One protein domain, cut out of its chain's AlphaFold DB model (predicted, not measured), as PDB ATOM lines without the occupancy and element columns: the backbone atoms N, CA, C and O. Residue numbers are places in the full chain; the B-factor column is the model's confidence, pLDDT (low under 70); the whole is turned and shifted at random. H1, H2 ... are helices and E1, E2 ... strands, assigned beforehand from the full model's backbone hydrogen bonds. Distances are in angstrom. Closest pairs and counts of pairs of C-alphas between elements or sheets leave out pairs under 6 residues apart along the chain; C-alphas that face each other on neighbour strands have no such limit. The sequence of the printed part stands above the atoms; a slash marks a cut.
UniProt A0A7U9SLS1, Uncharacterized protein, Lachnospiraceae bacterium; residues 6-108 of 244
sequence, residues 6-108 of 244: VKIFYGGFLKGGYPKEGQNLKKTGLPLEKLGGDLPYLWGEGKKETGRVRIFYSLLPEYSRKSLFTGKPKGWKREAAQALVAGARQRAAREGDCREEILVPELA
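Overview. This is residues 6 to 108 of the 244 residues of an uncharacterized protein of Lachnospiraceae bacterium (UniProt A0A7U9SLS1). A narrow, twisted sheet of four strands is covered on one face by the long helix H2, and hairpins at its two ends, E2 with E3 and E4 with E5, draw the whole into a rod. The 103 printed residues run E1, H1, E2, E3, E4, E5, H2, E6, mixed helix and strand; the mixed sheet has the order E2, E3, E1, E6, and E4 and E5 form an antiparallel pair. The whole is loose, with a radius of gyration of the C-alphas of 16.6 A and spans of 64 by 24 by 23 A.

Along the chain. E1, residues 6 to 14, begins at C-alpha 6 (-15.511, -41.826, -24.146) and measures 24.4 A. H1 is residues 25 to 28 and E2 residues 39 to 42. E3, residues 50 to 61, measures 34.9 A and runs on into E4, residues 63 to 66, at 34 degrees. E5 is residues 73 to 75; H2, residues 78 to 94, measures 24.4 A. E6, residues 100 to 103, ends at C-alpha 103 (-12.423, -40.665, -40.273).

Arrangement. E3 is parallel to E1, with N 8 and O 54 2.9 A apart, and antiparallel to E2, with N 39 and O 53 at 2.8 A. E1 is parallel to E6, with N 9 and O 100 at 2.9 A. Residues 33 to 34 pair with residues 56 to 57 of E3. H2 is on the sheet, in two layers, helix over sheet, at a height of 9.2 A, over E3 and E1; the closest C-alphas of E1 and H2, Phe 9 and Ala 92, are 6.1 A apart. With its residues 80 to 84 alone, H2 only just touches H1, with 3 pairs of C-alphas within 8 A; the closest, Lys 26 and Leu 84, are 7.1 A apart. The hairpin E4 and E5 has N 64 and O 74 at 2.8 A. In H2 every O i to N i+4 pair is within hydrogen-bond range; H1 is too short for one.

Size, cuts and confidence. The C-alphas farthest apart, Gly 46 and Phe 69, are 63.7 A apart. The printed part has no cut and no long link. Residues 45 to 49 have pLDDT under 70.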
ATOM      1  N   VAL A   6     -15.171 -42.352 -22.820       93.81
ATOM      2  CA  VAL A   6     -15.511 -41.826 -24.146       93.81
ATOM      3  C   VAL A   6     -15.273 -42.915 -25.179       93.81
ATOM      4  O   VAL A   6     -14.184 -43.480 -25.257       93.81
ATOM      5  N   LYS A   7     -16.299 -43.246 -25.963       96.06
ATOM      6  CA  LYS A   7     -16.222 -44.263 -27.016       96.06
ATOM      7  C   LYS A   7     -16.148 -43.574 -28.370       96.06
ATOM      8  O   LYS A   7     -17.064 -42.838 -28.734       96.06
ATOM      9  N   ILE A   8     -15.066 -43.831 -29.097       96.25
ATOM     10  CA  ILE A   8     -14.783 -43.203 -30.386       96.25
ATOM     11  C   ILE A   8     -14.715 -44.281 -31.460       96.25
ATOM     12  O   ILE A   8     -14.031 -45.296 -31.290       96.25
ATOM     13  N   PHE A   9     -15.383 -44.031 -32.582       96.81
ATOM     14  CA  PHE A   9     -15.205 -44.807 -33.798       96.81
ATOM     15  C   PHE A   9     -14.075 -44.230 -34.655       96.81
ATOM     16  O   PHE A   9     -14.081 -43.050 -34.982       96.81
ATOM     17  N   TYR A  10     -13.133 -45.071 -35.069       96.19
ATOM     18  CA  TYR A  10     -12.076 -44.728 -36.011       96.19
ATOM     19  C   TYR A  10     -12.253 -45.463 -37.347       96.19
ATOM     20  O   TYR A  10     -12.209 -46.694 -37.413       96.19
ATOM     21  N   GLY A  11     -12.403 -44.708 -38.434       95.50
ATOM     22  CA  GLY A  11     -12.430 -45.230 -39.799       95.50
ATOM     23  C   GLY A  11     -11.134 -44.920 -40.540       95.50
ATOM     24  O   GLY A  11     -10.804 -43.755 -40.760       95.50
ATOM     25  N   GLY A  12     -10.416 -45.959 -40.967       94.56
ATOM     26  CA  GLY A  12      -9.122 -45.817 -41.643       94.56
ATOM     27  C   GLY A  12      -8.929 -46.764 -42.823       94.56
ATOM     28  O   GLY A  12      -9.828 -47.508 -43.213       94.56
ATOM     29  N   PHE A  13      -7.716 -46.762 -43.380       93.44
ATOM     30  CA  PHE A  13      -7.315 -47.666 -44.459       93.44
ATOM     31  C   PHE A  13      -6.324 -48.726 -43.989       93.44
ATOM     32  O   PHE A  13      -5.327 -48.416 -43.333       93.44
ATOM     33  N   LEU A  14      -6.519 -49.962 -44.445       92.44
ATOM     34  CA  LEU A  14      -5.483 -50.990 -44.418       92.44
ATOM     35  C   LEU A  14      -4.674 -50.910 -45.722       92.44
ATOM     36  O   LEU A  14      -5.084 -51.450 -46.755       92.44
ATOM     37  N   LYS A  15      -3.534 -50.210 -45.671       89.12
ATOM     38  CA  LYS A  15      -2.625 -50.028 -46.817       89.12
ATOM     39  C   LYS A  15      -2.110 -51.369 -47.334       89.12
ATOM     40  O   LYS A  15      -1.725 -52.229 -46.545       89.12
ATOM     41  N   GLY A  16      -2.131 -51.548 -48.650       89.31
ATOM     42  CA  GLY A  16      -1.807 -52.803 -49.331       89.31
ATOM     43  C   GLY A  16      -2.790 -53.950 -49.056       89.31
ATOM     44  O   GLY A  16      -2.584 -55.061 -49.545       89.31
ATOM     45  N   GLY A  17      -3.840 -53.706 -48.268       91.00
ATOM     46  CA  GLY A  17      -4.770 -54.723 -47.803       91.00
ATOM     47  C   GLY A  17      -5.796 -55.141 -48.854       91.00
ATOM     48  O   GLY A  17      -6.198 -54.361 -49.718       91.00
ATOM     49  N   TYR A  18      -6.278 -56.371 -48.699       92.69
ATOM     50  CA  TYR A  18      -7.434 -56.933 -49.397       92.69
ATOM     51  C   TYR A  18      -8.456 -57.437 -48.365       92.69
ATOM     52  O   TYR A  18      -8.087 -57.641 -47.204       92.69
ATOM     53  N   PRO A  19      -9.724 -57.670 -48.752       92.31
ATOM     54  CA  PRO A  19     -10.641 -58.453 -47.933       92.31
ATOM     55  C   PRO A  19     -10.019 -59.807 -47.574       92.31
ATOM     56  O   PRO A  19      -9.275 -60.373 -48.382       92.31
ATOM     57  N   LYS A  20     -10.337 -60.334 -46.386       87.88
ATOM     58  CA  LYS A  20      -9.889 -61.677 -45.987       87.88
ATOM     59  C   LYS A  20     -10.436 -62.719 -46.971       87.88
ATOM     60  O   LYS A  20     -11.478 -62.509 -47.597       87.88
ATOM     61  N   GLU A  21      -9.735 -63.836 -47.124       83.69
ATOM     62  CA  GLU A  21     -10.163 -64.908 -48.026       83.69
ATOM     63  C   GLU A  21     -11.587 -65.381 -47.681       83.69
ATOM     64  O   GLU A  21     -11.949 -65.509 -46.514       83.69
ATOM     65  N   GLY A  22     -12.438 -65.539 -48.702       82.19
ATOM     66  CA  GLY A  22     -13.859 -65.869 -48.533       82.19
ATOM     67  C   GLY A  22     -14.763 -64.715 -48.065       82.19
ATOM     68  O   GLY A  22     -15.988 -64.851 -48.086       82.19
ATOM     69  N   GLN A  23     -14.216 -63.553 -47.695       87.56
ATOM     70  CA  GLN A  23     -15.002 -62.435 -47.177       87.56
ATOM     71  C   GLN A  23     -15.624 -61.594 -48.301       87.56
ATOM     72  O   GLN A  23     -14.939 -60.917 -49.068       87.56
ATOM     73  N   ASN A  24     -16.958 -61.547 -48.348       89.94
ATOM     74  CA  ASN A  24     -17.687 -60.607 -49.197       89.94
ATOM     75  C   ASN A  24     -18.135 -59.387 -48.384       89.94
ATOM     76  O   ASN A  24     -19.222 -59.379 -47.800       89.94
ATOM     77  N   LEU A  25     -17.309 -58.338 -48.375       91.94
ATOM     78  CA  LEU A  25     -17.590 -57.112 -47.618       91.94
ATOM     79  C   LEU A  25     -18.879 -56.410 -48.061       91.94
ATOM     80  O   LEU A  25     -19.524 -55.776 -47.241       91.94
ATOM     81  N   LYS A  26     -19.328 -56.565 -49.314       88.38
ATOM     82  CA  LYS A  26     -20.611 -55.976 -49.745       88.38
ATOM     83  C   LYS A  26     -21.819 -56.598 -49.044       88.38
ATOM     84  O   LYS A  26     -22.859 -55.959 -48.973       88.38
ATOM     85  N   LYS A  27     -21.692 -57.845 -48.577       90.19
ATOM     86  CA  LYS A  27     -22.731 -58.547 -47.810       90.19
ATOM     87  C   LYS A  27     -22.534 -58.400 -46.303       90.19
ATOM     88  O   LYS A  27     -23.503 -58.262 -45.577       90.19
ATOM     89  N   THR A  28     -21.284 -58.466 -45.847       92.38
ATOM     90  CA  THR A  28     -20.934 -58.543 -44.416       92.38
ATOM     91  C   THR A  28     -20.582 -57.191 -43.784       92.38
ATOM     92  O   THR A  28     -20.564 -57.070 -42.563       92.38
ATOM     93  N   GLY A  29     -20.316 -56.166 -44.595       94.69
ATOM     94  CA  GLY A  29     -19.765 -54.888 -44.145       94.69
ATOM     95  C   GLY A  29     -18.308 -54.997 -43.677       94.69
ATOM     96  O   GLY A  29     -17.721 -56.077 -43.638       94.69
ATOM     97  N   LEU A  30     -17.705 -53.862 -43.312       96.06
ATOM     98  CA  LEU A  30     -16.371 -53.835 -42.692       96.06
ATOM     99  C   LEU A  30     -16.401 -54.459 -41.288       96.06
ATOM    100  O   LEU A  30     -17.369 -54.249 -40.570       96.06
ATOM    101  N   PRO A  31     -15.392 -55.209 -40.839       94.00
ATOM    102  CA  PRO A  31     -15.365 -55.643 -39.445       94.00
ATOM    103  C   PRO A  31     -15.304 -54.425 -38.509       94.00
ATOM    104  O   PRO A  31     -14.590 -53.461 -38.796       94.00
ATOM    105  N   LEU A  32     -16.069 -54.465 -37.416       96.12
ATOM    106  CA  LEU A  32     -15.957 -53.517 -36.312       96.12
ATOM    107  C   LEU A  32     -15.124 -54.184 -35.219       96.12
ATOM    108  O   LEU A  32     -15.551 -55.165 -34.615       96.12
ATOM    109  N   GLU A  33     -13.918 -53.680 -35.005       95.62
ATOM    110  CA  GLU A  33     -12.976 -54.206 -34.022       95.62
ATOM    111  C   GLU A  33     -12.845 -53.222 -32.855       95.62
ATOM    112  O   GLU A  33     -13.096 -52.026 -32.998       95.62
ATOM    113  N   LYS A  34     -12.461 -53.718 -31.677       95.31
ATOM    114  CA  LYS A  34     -12.154 -52.886 -30.510       95.31
ATOM    115  C   LYS A  34     -10.646 -52.915 -30.280       95.31
ATOM    116  O   LYS A  34     -10.055 -53.993 -30.242       95.31
ATOM    117  N   LEU A  35     -10.034 -51.750 -30.077       94.69
ATOM    118  CA  LEU A  35      -8.641 -51.678 -29.647       94.69
ATOM    119  C   LEU A  35      -8.488 -52.387 -28.292       94.69
ATOM    120  O   LEU A  35      -9.280 -52.169 -27.376       94.69
ATOM    121  N   GLY A  36      -7.475 -53.251 -28.169       86.69
ATOM    122  CA  GLY A  36      -7.340 -54.157 -27.021       86.69
ATOM    123  C   GLY A  36      -7.264 -53.464 -25.653       86.69
ATOM    124  O   GLY A  36      -7.707 -54.039 -24.662       86.69
ATOM    125  N   GLY A  37      -6.757 -52.227 -25.600       87.75
ATOM    126  CA  GLY A  37      -6.701 -51.399 -24.396       87.75
ATOM    127  C   GLY A  37      -7.497 -50.106 -24.549       87.75
ATOM    128  O   GLY A  37      -7.579 -49.540 -25.640       87.75
ATOM    129  N   ASP A  38      -8.051 -49.628 -23.436       92.75
ATOM    130  CA  ASP A  38      -8.571 -48.267 -23.357       92.75
ATOM    131  C   ASP A  38      -7.405 -47.287 -23.125       92.75
ATOM    132  O   ASP A  38      -6.440 -47.607 -22.430       92.75
ATOM    133  N   LEU A  39      -7.500 -46.087 -23.692       93.50
ATOM    134  CA  LEU A  39      -6.481 -45.047 -23.592       93.50
ATOM    135  C   LEU A  39      -6.784 -44.149 -22.384       93.50
ATOM    136  O   LEU A  39      -7.775 -43.419 -22.411       93.50
ATOM    137  N   PRO A  40      -5.975 -44.175 -21.318       93.25
ATOM    138  CA  PRO A  40      -6.231 -43.347 -20.148       93.25
ATOM    139  C   PRO A  40      -5.884 -41.876 -20.408       93.25
ATOM    140  O   PRO A  40      -4.926 -41.565 -21.122       93.25
ATOM    141  N   TYR A  41      -6.636 -40.976 -19.780       93.44
ATOM    142  CA  TYR A  41      -6.354 -39.545 -19.757       93.44
ATOM    143  C   TYR A  41      -6.747 -38.920 -18.414       93.44
ATOM    144  O   TYR A  41      -7.419 -39.545 -17.591       93.44
ATOM    145  N   LEU A  42      -6.284 -37.694 -18.179       91.31
ATOM    146  CA  LEU A  42      -6.751 -36.847 -17.084       91.31
ATOM    147  C   LEU A  42      -7.599 -35.715 -17.659       91.31
ATOM    148  O   LEU A  42      -7.283 -35.218 -18.741       91.31
ATOM    149  N   TRP A  43      -8.639 -35.315 -16.934       87.00
ATOM    150  CA  TRP A  43      -9.565 -34.262 -17.344       87.00
ATOM    151  C   TRP A  43     -10.078 -33.484 -16.137       87.00
ATOM    152  O   TRP A  43     -10.103 -34.035 -15.042       87.00
ATOM    153  N   GLY A  44     -10.499 -32.237 -16.342       74.25
ATOM    154  CA  GLY A  44     -11.180 -31.446 -15.315       74.25
ATOM    155  C   GLY A  44     -10.291 -30.938 -14.174       74.25
ATOM    156  O   GLY A  44      -9.063 -31.074 -14.175       74.25
ATOM    157  N   GLU A  45     -10.935 -30.307 -13.192       66.25
ATOM    158  CA  GLU A  45     -10.268 -29.696 -12.042       66.25
ATOM    159  C   GLU A  45     -10.043 -30.732 -10.930       66.25
ATOM    160  O   GLU A  45     -10.951 -31.109 -10.191       66.25
ATOM    161  N   GLY A  46      -8.801 -31.198 -10.775       55.66
ATOM    162  CA  GLY A  46      -8.390 -31.996  -9.618       55.66
ATOM    163  C   GLY A  46      -7.658 -33.297  -9.948       55.66
ATOM    164  O   GLY A  46      -7.798 -33.911 -10.998       55.66
ATOM    165  N   LYS A  47      -6.844 -33.762  -8.992       52.53
ATOM    166  CA  LYS A  47      -5.876 -34.870  -9.147       52.53
ATOM    167  C   LYS A  47      -6.489 -36.271  -9.375       52.53
ATOM    168  O   LYS A  47      -5.744 -37.247  -9.288       52.53
ATOM    169  N   LYS A  48      -7.806 -36.413  -9.571       56.69
ATOM    170  CA  LYS A  48      -8.509 -37.707  -9.444       56.69
ATOM    171  C   LYS A  48      -9.458 -38.082 -10.581       56.69
ATOM    172  O   LYS A  48      -9.910 -39.222 -10.592       56.69
ATOM    173  N   GLU A  49      -9.729 -37.199 -11.535       65.06
ATOM    174  CA  GLU A  49     -10.589 -37.554 -12.665       65.06
ATOM    175  C   GLU A  49      -9.764 -38.230 -13.762       65.06
ATOM    176  O   GLU A  49      -9.169 -37.605 -14.640       65.06
ATOM    177  N   THR A  50      -9.671 -39.555 -13.655       81.50
ATOM    178  CA  THR A  50      -9.145 -40.411 -14.716       81.50
ATOM    179  C   THR A  50     -10.278 -40.790 -15.655       81.50
ATOM    180  O   THR A  50     -11.239 -41.435 -15.237       81.50
ATOM    181  N   GLY A  51     -10.152 -40.405 -16.920       90.44
ATOM    182  CA  GLY A  51     -11.027 -40.859 -17.990       90.44
ATOM    183  C   GLY A  51     -10.361 -41.939 -18.838       90.44
ATOM    184  O   GLY A  51      -9.144 -42.147 -18.785       90.44
ATOM    185  N   ARG A  52     -11.165 -42.623 -19.650       93.38
ATOM    186  CA  ARG A  52     -10.693 -43.597 -20.638       93.38
ATOM    187  C   ARG A  52     -11.312 -43.336 -22.000       93.38
ATOM    188  O   ARG A  52     -12.524 -43.202 -22.118       93.38
ATOM    189  N   VAL A  53     -10.490 -43.327 -23.038       95.25
ATOM    190  CA  VAL A  53     -10.951 -43.357 -24.423       95.25
ATOM    191  C   VAL A  53     -10.931 -44.799 -24.913       95.25
ATOM    192  O   VAL A  53      -9.882 -45.438 -24.977       95.25
ATOM    193  N   ARG A  54     -12.097 -45.316 -25.283       95.62
ATOM    194  CA  ARG A  54     -12.259 -46.631 -25.897       95.62
ATOM    195  C   ARG A  54     -12.399 -46.475 -27.401       95.62
ATOM    196  O   ARG A  54     -13.342 -45.846 -27.873       95.62
ATOM    197  N   ILE A  55     -11.485 -47.088 -28.144       96.81
ATOM    198  CA  ILE A  55     -11.479 -47.029 -29.605       96.81
ATOM    199  C   ILE A  55     -12.146 -48.273 -30.182       96.81
ATOM    200  O   ILE A  55     -11.692 -49.397 -29.953       96.81
ATOM    201  N   PHE A  56     -13.184 -48.051 -30.976       97.62
ATOM    202  CA  PHE A  56     -13.682 -49.010 -31.953       97.62
ATOM    203  C   PHE A  56     -13.192 -48.592 -33.330       97.62
ATOM    204  O   PHE A  56     -13.075 -47.400 -33.599       97.62
ATOM    205  N   TYR A  57     -12.894 -49.535 -34.212       97.38
ATOM    206  CA  TYR A  57     -12.368 -49.199 -35.522       97.38
ATOM    207  C   TYR A  57     -12.814 -50.147 -36.625       97.38
ATOM    208  O   TYR A  57     -13.110 -51.321 -36.407       97.38
ATOM    209  N   SER A  58     -12.809 -49.614 -37.841       96.88
ATOM    210  CA  SER A  58     -12.948 -50.378 -39.074       96.88
ATOM    211  C   SER A  58     -11.921 -49.881 -40.078       96.88
ATOM    212  O   SER A  58     -11.782 -48.679 -40.303       96.88
ATOM    213  N   LEU A  59     -11.215 -50.815 -40.713       96.25
ATOM    214  CA  LEU A  59     -10.246 -50.496 -41.753       96.25
ATOM    215  C   LEU A  59     -10.783 -50.937 -43.111       96.25
ATOM    216  O   LEU A  59     -11.029 -52.125 -43.329       96.25
ATOM    217  N   LEU A  60     -10.941 -49.989 -44.035       96.06
ATOM    218  CA  LEU A  60     -11.217 -50.291 -45.434       96.06
ATOM    219  C   LEU A  60      -9.927 -50.831 -46.074       96.06
ATOM    220  O   LEU A  60      -8.914 -50.124 -46.080       96.06
ATOM    221  N   PRO A  61      -9.911 -52.062 -46.619       95.06
ATOM    222  CA  PRO A  61      -8.768 -52.528 -47.392       95.06
ATOM    223  C   PRO A  61      -8.545 -51.621 -48.597       95.06
ATOM    224  O   PRO A  61      -9.511 -51.243 -49.255       95.06
ATOM    225  N   GLU A  62      -7.296 -51.287 -48.915       93.56
ATOM    226  CA  GLU A  62      -6.983 -50.420 -50.060       93.56
ATOM    227  C   GLU A  62      -7.558 -50.972 -51.377       93.56
ATOM    228  O   GLU A  62      -8.073 -50.232 -52.222       93.56
ATOM    229  N   TYR A  63      -7.543 -52.297 -51.528       93.75
ATOM    230  CA  TYR A  63      -8.008 -52.972 -52.728       93.75
ATOM    231  C   TYR A  63      -9.235 -53.832 -52.454       93.75
ATOM    232  O   TYR A  63      -9.343 -54.490 -51.427       93.75
ATOM    233  N   SER A  64     -10.150 -53.881 -53.420       91.44
ATOM    234  CA  SER A  64     -11.351 -54.722 -53.351       91.44
ATOM    235  C   SER A  64     -11.076 -56.175 -53.733       91.44
ATOM    236  O   SER A  64     -11.714 -57.086 -53.212       91.44
ATOM    237  N   ARG A  65     -10.156 -56.395 -54.681       89.19
ATOM    238  CA  ARG A  65      -9.725 -57.711 -55.181       89.19
ATOM    239  C   ARG A  65      -8.496 -57.576 -56.077       89.19
ATOM    240  O   ARG A  65      -8.150 -56.471 -56.504       89.19
ATOM    241  N   LYS A  66      -7.888 -58.704 -56.443       87.88
ATOM    242  CA  LYS A  66      -6.956 -58.792 -57.578       87.88
ATOM    243  C   LYS A  66      -7.722 -59.064 -58.875       87.88
ATOM    244  O   LYS A  66      -8.771 -59.710 -58.873       87.88
ATOM    245  N   SER A  67      -7.230 -58.528 -59.985       84.38
ATOM    246  CA  SER A  67      -7.716 -58.866 -61.323       84.38
ATOM    247  C   SER A  67      -7.339 -60.308 -61.664       84.38
ATOM    248  O   SER A  67      -6.168 -60.659 -61.565       84.38
ATOM    249  N   LEU A  68      -8.302 -61.122 -62.107       80.50
ATOM    250  CA  LEU A  68      -8.046 -62.513 -62.509       80.50
ATOM    251  C   LEU A  68      -7.183 -62.614 -63.778       80.50
ATOM    252  O   LEU A  68      -6.434 -63.568 -63.923       80.50
ATOM    253  N   PHE A  69      -7.252 -61.620 -64.672       79.56
ATOM    254  CA  PHE A  69      -6.528 -61.636 -65.951       79.56
ATOM    255  C   PHE A  69      -5.122 -61.048 -65.864       79.56
ATOM    256  O   PHE A  69      -4.211 -61.498 -66.544       79.56
ATOM    257  N   THR A  70      -4.949 -59.999 -65.061       83.06
ATOM    258  CA  THR A  70      -3.699 -59.223 -65.030       83.06
ATOM    259  C   THR A  70      -2.965 -59.326 -63.702       83.06
ATOM    260  O   THR A  70      -1.902 -58.732 -63.556       83.06
ATOM    261  N   GLY A  71      -3.554 -59.970 -62.688       84.44
ATOM    262  CA  GLY A  71      -3.038 -60.002 -61.315       84.44
ATOM    263  C   GLY A  71      -3.031 -58.641 -60.602       84.44
ATOM    264  O   GLY A  71      -2.802 -58.582 -59.394       84.44
ATOM    265  N   LYS A  72      -3.307 -57.541 -61.319       89.12
ATOM    266  CA  LYS A  72      -3.201 -56.174 -60.807       89.12
ATOM    267  C   LYS A  72      -4.231 -55.894 -59.701       89.12
ATOM    268  O   LYS A  72      -5.367 -56.378 -59.793       89.12
ATOM    269  N   PRO A  73      -3.870 -55.097 -58.680       91.56
ATOM    270  CA  PRO A  73      -4.808 -54.644 -57.659       91.56
ATOM    271  C   PRO A  73      -5.957 -53.846 -58.282       91.56
ATOM    272  O   PRO A  73      -5.739 -53.003 -59.152       91.56
ATOM    273  N   LYS A  74      -7.188 -54.094 -57.823       91.62
ATOM    274  CA  LYS A  74      -8.363 -53.307 -58.202       91.62
ATOM    275  C   LYS A  74      -8.922 -52.587 -56.981       91.62
ATOM    276  O   LYS A  74      -9.407 -53.232 -56.051       91.62
ATOM    277  N   GLY A  75      -8.900 -51.258 -57.018       90.88
ATOM    278  CA  GLY A  75      -9.500 -50.404 -55.991       90.88
ATOM    279  C   GLY A  75     -11.021 -50.543 -55.896       90.88
ATOM    280  O   GLY A  75     -11.670 -51.226 -56.700       90.88
ATOM    281  N   TRP A  76     -11.589 -49.898 -54.886       92.62
ATOM    282  CA  TRP A  76     -13.033 -49.816 -54.695       92.62
ATOM    283  C   TRP A  76     -13.669 -48.823 -55.669       92.62
ATOM    284  O   TRP A  76     -13.076 -47.806 -56.015       92.62
ATOM    285  N   LYS A  77     -14.910 -49.102 -56.086       92.25
ATOM    286  CA  LYS A  77     -15.765 -48.041 -56.636       92.25
ATOM    287  C   LYS A  77     -16.120 -47.075 -55.504       92.25
ATOM    288  O   LYS A  77     -16.354 -47.550 -54.389       92.25
ATOM    289  N   ARG A  78     -16.194 -45.773 -55.790       90.06
ATOM    290  CA  ARG A  78     -16.449 -44.723 -54.789       90.06
ATOM    291  C   ARG A  78     -17.706 -45.018 -53.970       90.06
ATOM    292  O   ARG A  78     -17.633 -45.061 -52.748       90.06
ATOM    293  N   GLU A  79     -18.811 -45.340 -54.633       91.50
ATOM    294  CA  GLU A  79     -20.106 -45.594 -53.988       91.50
ATOM    295  C   GLU A  79     -20.043 -46.830 -53.084       91.50
ATOM    296  O   GLU A  79     -20.624 -46.863 -52.004       91.50
ATOM    297  N   ALA A  80     -19.293 -47.856 -53.502       92.62
ATOM    298  CA  ALA A  80     -19.115 -49.065 -52.707       92.62
ATOM    299  C   ALA A  80     -18.258 -48.806 -51.460       92.62
ATOM    300  O   ALA A  80     -18.579 -49.325 -50.396       92.62
ATOM    301  N   ALA A  81     -17.187 -48.014 -51.577       92.75
ATOM    302  CA  ALA A  81     -16.372 -47.613 -50.432       92.75
ATOM    303  C   ALA A  81     -17.189 -46.773 -49.439       92.75
ATOM    304  O   ALA A  81     -17.208 -47.084 -48.251       92.75
ATOM    305  N   GLN A  82     -17.932 -45.779 -49.935       92.19
ATOM    306  CA  GLN A  82     -18.803 -44.936 -49.116       92.19
ATOM    307  C   GLN A  82     -19.881 -45.758 -48.398       92.19
ATOM    308  O   GLN A  82     -20.060 -45.601 -47.194       92.19
ATOM    309  N   ALA A  83     -20.539 -46.695 -49.090       94.69
ATOM    310  CA  ALA A  83     -21.535 -47.575 -48.478       94.69
ATOM    311  C   ALA A  83     -20.937 -48.468 -47.376       94.69
ATOM    312  O   ALA A  83     -21.557 -48.669 -46.331       94.69
ATOM    313  N   LEU A  84     -19.720 -48.985 -47.579       96.50
ATOM    314  CA  LEU A  84     -19.018 -49.788 -46.574       96.50
ATOM    315  C   LEU A  84     -18.658 -48.978 -45.327       96.50
ATOM    316  O   LEU A  84     -18.857 -49.462 -44.212       96.50
ATOM    317  N   VAL A  85     -18.154 -47.756 -45.510       95.06
ATOM    318  CA  VAL A  85     -17.819 -46.844 -44.406       95.06
ATOM    319  C   VAL A  85     -19.082 -46.407 -43.667       95.06
ATOM    320  O   VAL A  85     -19.118 -46.485 -42.444       95.06
ATOM    321  N   ALA A  86     -20.154 -46.048 -44.378       95.00
ATOM    322  CA  ALA A  86     -21.438 -45.699 -43.771       95.00
ATOM    323  C   ALA A  86     -22.019 -46.855 -42.935       95.00
ATOM    324  O   ALA A  86     -22.457 -46.650 -41.804       95.00
ATOM    325  N   GLY A  87     -21.950 -48.091 -43.444       96.62
ATOM    326  CA  GLY A  87     -22.362 -49.279 -42.692       96.62
ATOM    327  C   GLY A  87     -21.474 -49.582 -41.477       96.62
ATOM    328  O   GLY A  87     -21.939 -50.165 -40.497       96.62
ATOM    329  N   ALA A  88     -20.194 -49.201 -41.506       96.88
ATOM    330  CA  ALA A  88     -19.315 -49.277 -40.338       96.88
ATOM    331  C   ALA A  88     -19.681 -48.224 -39.283       96.88
ATOM    332  O   ALA A  88     -19.853 -48.587 -38.124       96.88
ATOM    333  N   ARG A  89     -19.907 -46.967 -39.693       95.56
ATOM    334  CA  ARG A  89     -20.365 -45.871 -38.815       95.56
ATOM    335  C   ARG A  89     -21.660 -46.240 -38.091       95.56
ATOM    336  O   ARG A  89     -21.737 -46.160 -36.869       95.56
ATOM    337  N   GLN A  90     -22.653 -46.747 -38.828       96.06
ATOM    338  CA  GLN A  90     -23.934 -47.156 -38.246       96.06
ATOM    339  C   GLN A  90     -23.779 -48.282 -37.215       96.06
ATOM    340  O   GLN A  90     -24.437 -48.259 -36.174       96.06
ATOM    341  N   ARG A  91     -22.917 -49.270 -37.482       96.69
ATOM    342  CA  ARG A  91     -22.641 -50.336 -36.510       96.69
ATOM    343  C   ARG A  91     -21.858 -49.832 -35.313       96.69
ATOM    344  O   ARG A  91     -22.194 -50.205 -34.202       96.69
ATOM    345  N   ALA A  92     -20.885 -48.948 -35.499       97.06
ATOM    346  CA  ALA A  92     -20.154 -48.358 -34.384       97.06
ATOM    347  C   ALA A  92     -21.077 -47.565 -33.444       97.06
ATOM    348  O   ALA A  92     -20.955 -47.689 -32.227       97.06
ATOM    349  N   ALA A  93     -22.054 -46.840 -33.994       96.00
ATOM    350  CA  ALA A  93     -23.080 -46.156 -33.209       96.00
ATOM    351  C   ALA A  93     -24.027 -47.131 -32.482       96.00
ATOM    352  O   ALA A  93     -24.377 -46.899 -31.331       96.00
ATOM    353  N   ARG A  94     -24.442 -48.234 -33.122       95.38
ATOM    354  CA  ARG A  94     -25.412 -49.190 -32.546       95.38
ATOM    355  C   ARG A  94     -24.796 -50.211 -31.590       95.38
ATOM    356  O   ARG A  94     -25.334 -50.451 -30.520       95.38
ATOM    357  N   GLU A  95     -23.712 -50.848 -32.011       94.44
ATOM    358  CA  GLU A  95     -23.054 -51.952 -31.303       94.44
ATOM    359  C   GLU A  95     -21.966 -51.433 -30.357       94.44
ATOM    360  O   GLU A  95     -21.815 -51.926 -29.241       94.44
ATOM    361  N   GLY A  96     -21.206 -50.428 -30.803       90.75
ATOM    362  CA  GLY A  96     -20.140 -49.807 -30.018       90.75
ATOM    363  C   GLY A  96     -20.617 -48.671 -29.113       90.75
ATOM    364  O   GLY A  96     -19.869 -48.286 -28.214       90.75
ATOM    365  N   ASP A  97     -21.829 -48.141 -29.331       95.06
ATOM    366  CA  ASP A  97     -22.343 -46.930 -28.669       95.06
ATOM    367  C   ASP A  97     -21.338 -45.763 -28.779       95.06
ATOM    368  O   ASP A  97     -21.062 -45.025 -27.833       95.06
ATOM    369  N   CYS A  98     -20.705 -45.650 -29.954       95.12
ATOM    370  CA  CYS A  98     -19.794 -44.555 -30.269       95.12
ATOM    371  C   CYS A  98     -20.607 -43.302 -30.594       95.12
ATOM    372  O   CYS A  98     -21.442 -43.328 -31.498       95.12
ATOM    373  N   ARG A  99     -20.340 -42.213 -29.865       90.75
ATOM    374  CA  ARG A  99     -20.932 -40.888 -30.121       90.75
ATOM    375  C   ARG A  99     -19.998 -39.969 -30.896       90.75
ATOM    376  O   ARG A  99     -20.470 -39.093 -31.604       90.75
ATOM    377  N   GLU A 100     -18.703 -40.231 -30.787       93.06
ATOM    378  CA  GLU A 100     -17.648 -39.537 -31.512       93.06
ATOM    379  C   GLU A 100     -17.153 -40.408 -32.667       93.06
ATOM    380  O   GLU A 100     -17.016 -41.633 -32.527       93.06
ATOM    381  N   GLU A 101     -16.821 -39.781 -33.791       93.38
ATOM    382  CA  GLU A 101     -16.218 -40.453 -34.935       93.38
ATOM    383  C   GLU A 101     -15.024 -39.684 -35.495       93.38
ATOM    384  O   GLU A 101     -14.993 -38.460 -35.537       93.38
ATOM    385  N   ILE A 102     -14.022 -40.433 -35.941       93.69
ATOM    386  CA  ILE A 102     -12.827 -39.907 -36.586       93.69
ATOM    387  C   ILE A 102     -12.602 -40.728 -37.839       93.69
ATOM    388  O   ILE A 102     -12.276 -41.917 -37.784       93.69
ATOM    389  N   LEU A 103     -12.749 -40.082 -38.984       92.06
ATOM    390  CA  LEU A 103     -12.423 -40.665 -40.273       92.06
ATOM    391  C   LEU A 103     -11.112 -40.062 -40.766       92.06
ATOM    392  O   LEU A 103     -10.874 -38.861 -40.629       92.06
ATOM    393  N   VAL A 104     -10.245 -40.891 -41.350       88.94
ATOM    394  CA  VAL A 104      -9.098 -40.359 -42.096       88.94
ATOM    395  C   VAL A 104      -9.600 -39.460 -43.235       88.94
ATOM    396  O   VAL A 104     -10.651 -39.770 -43.806       88.94
ATOM    397  N   PRO A 105      -8.884 -38.378 -43.591       84.94
ATOM    398  CA  PRO A 105      -9.347 -37.406 -44.587       84.94
ATOM    399  C   PRO A 105      -9.777 -38.031 -45.918       84.94
ATOM    400  O   PRO A 105     -10.690 -37.547 -46.571       84.94
ATOM    401  N   GLU A 106      -9.153 -39.139 -46.314       86.19
ATOM    402  CA  GLU A 106      -9.472 -39.858 -47.546       86.19
ATOM    403  C   GLU A 106     -10.821 -40.610 -47.508       86.19
ATOM    404  O   GLU A 106     -11.314 -41.033 -48.554       86.19
ATOM    405  N   LEU A 107     -11.408 -40.809 -46.322       85.50
ATOM    406  CA  LEU A 107     -12.719 -41.438 -46.106       85.50
ATOM    407  C   LEU A 107     -13.810 -40.453 -45.677       85.50
ATOM    408  O   LEU A 107     -14.977 -40.843 -45.618       85.50
ATOM    409  N   ALA A 108     -13.435 -39.223 -45.344       82.75
ATOM    410  CA  ALA A 108     -14.330 -38.218 -44.802       82.75
ATOM    411  C   ALA A 108     -14.716 -37.192 -45.877       82.75
ATOM    412  O   ALA A 108     -13.908 -36.859 -46.741       82.75
TER     413      ALA A 108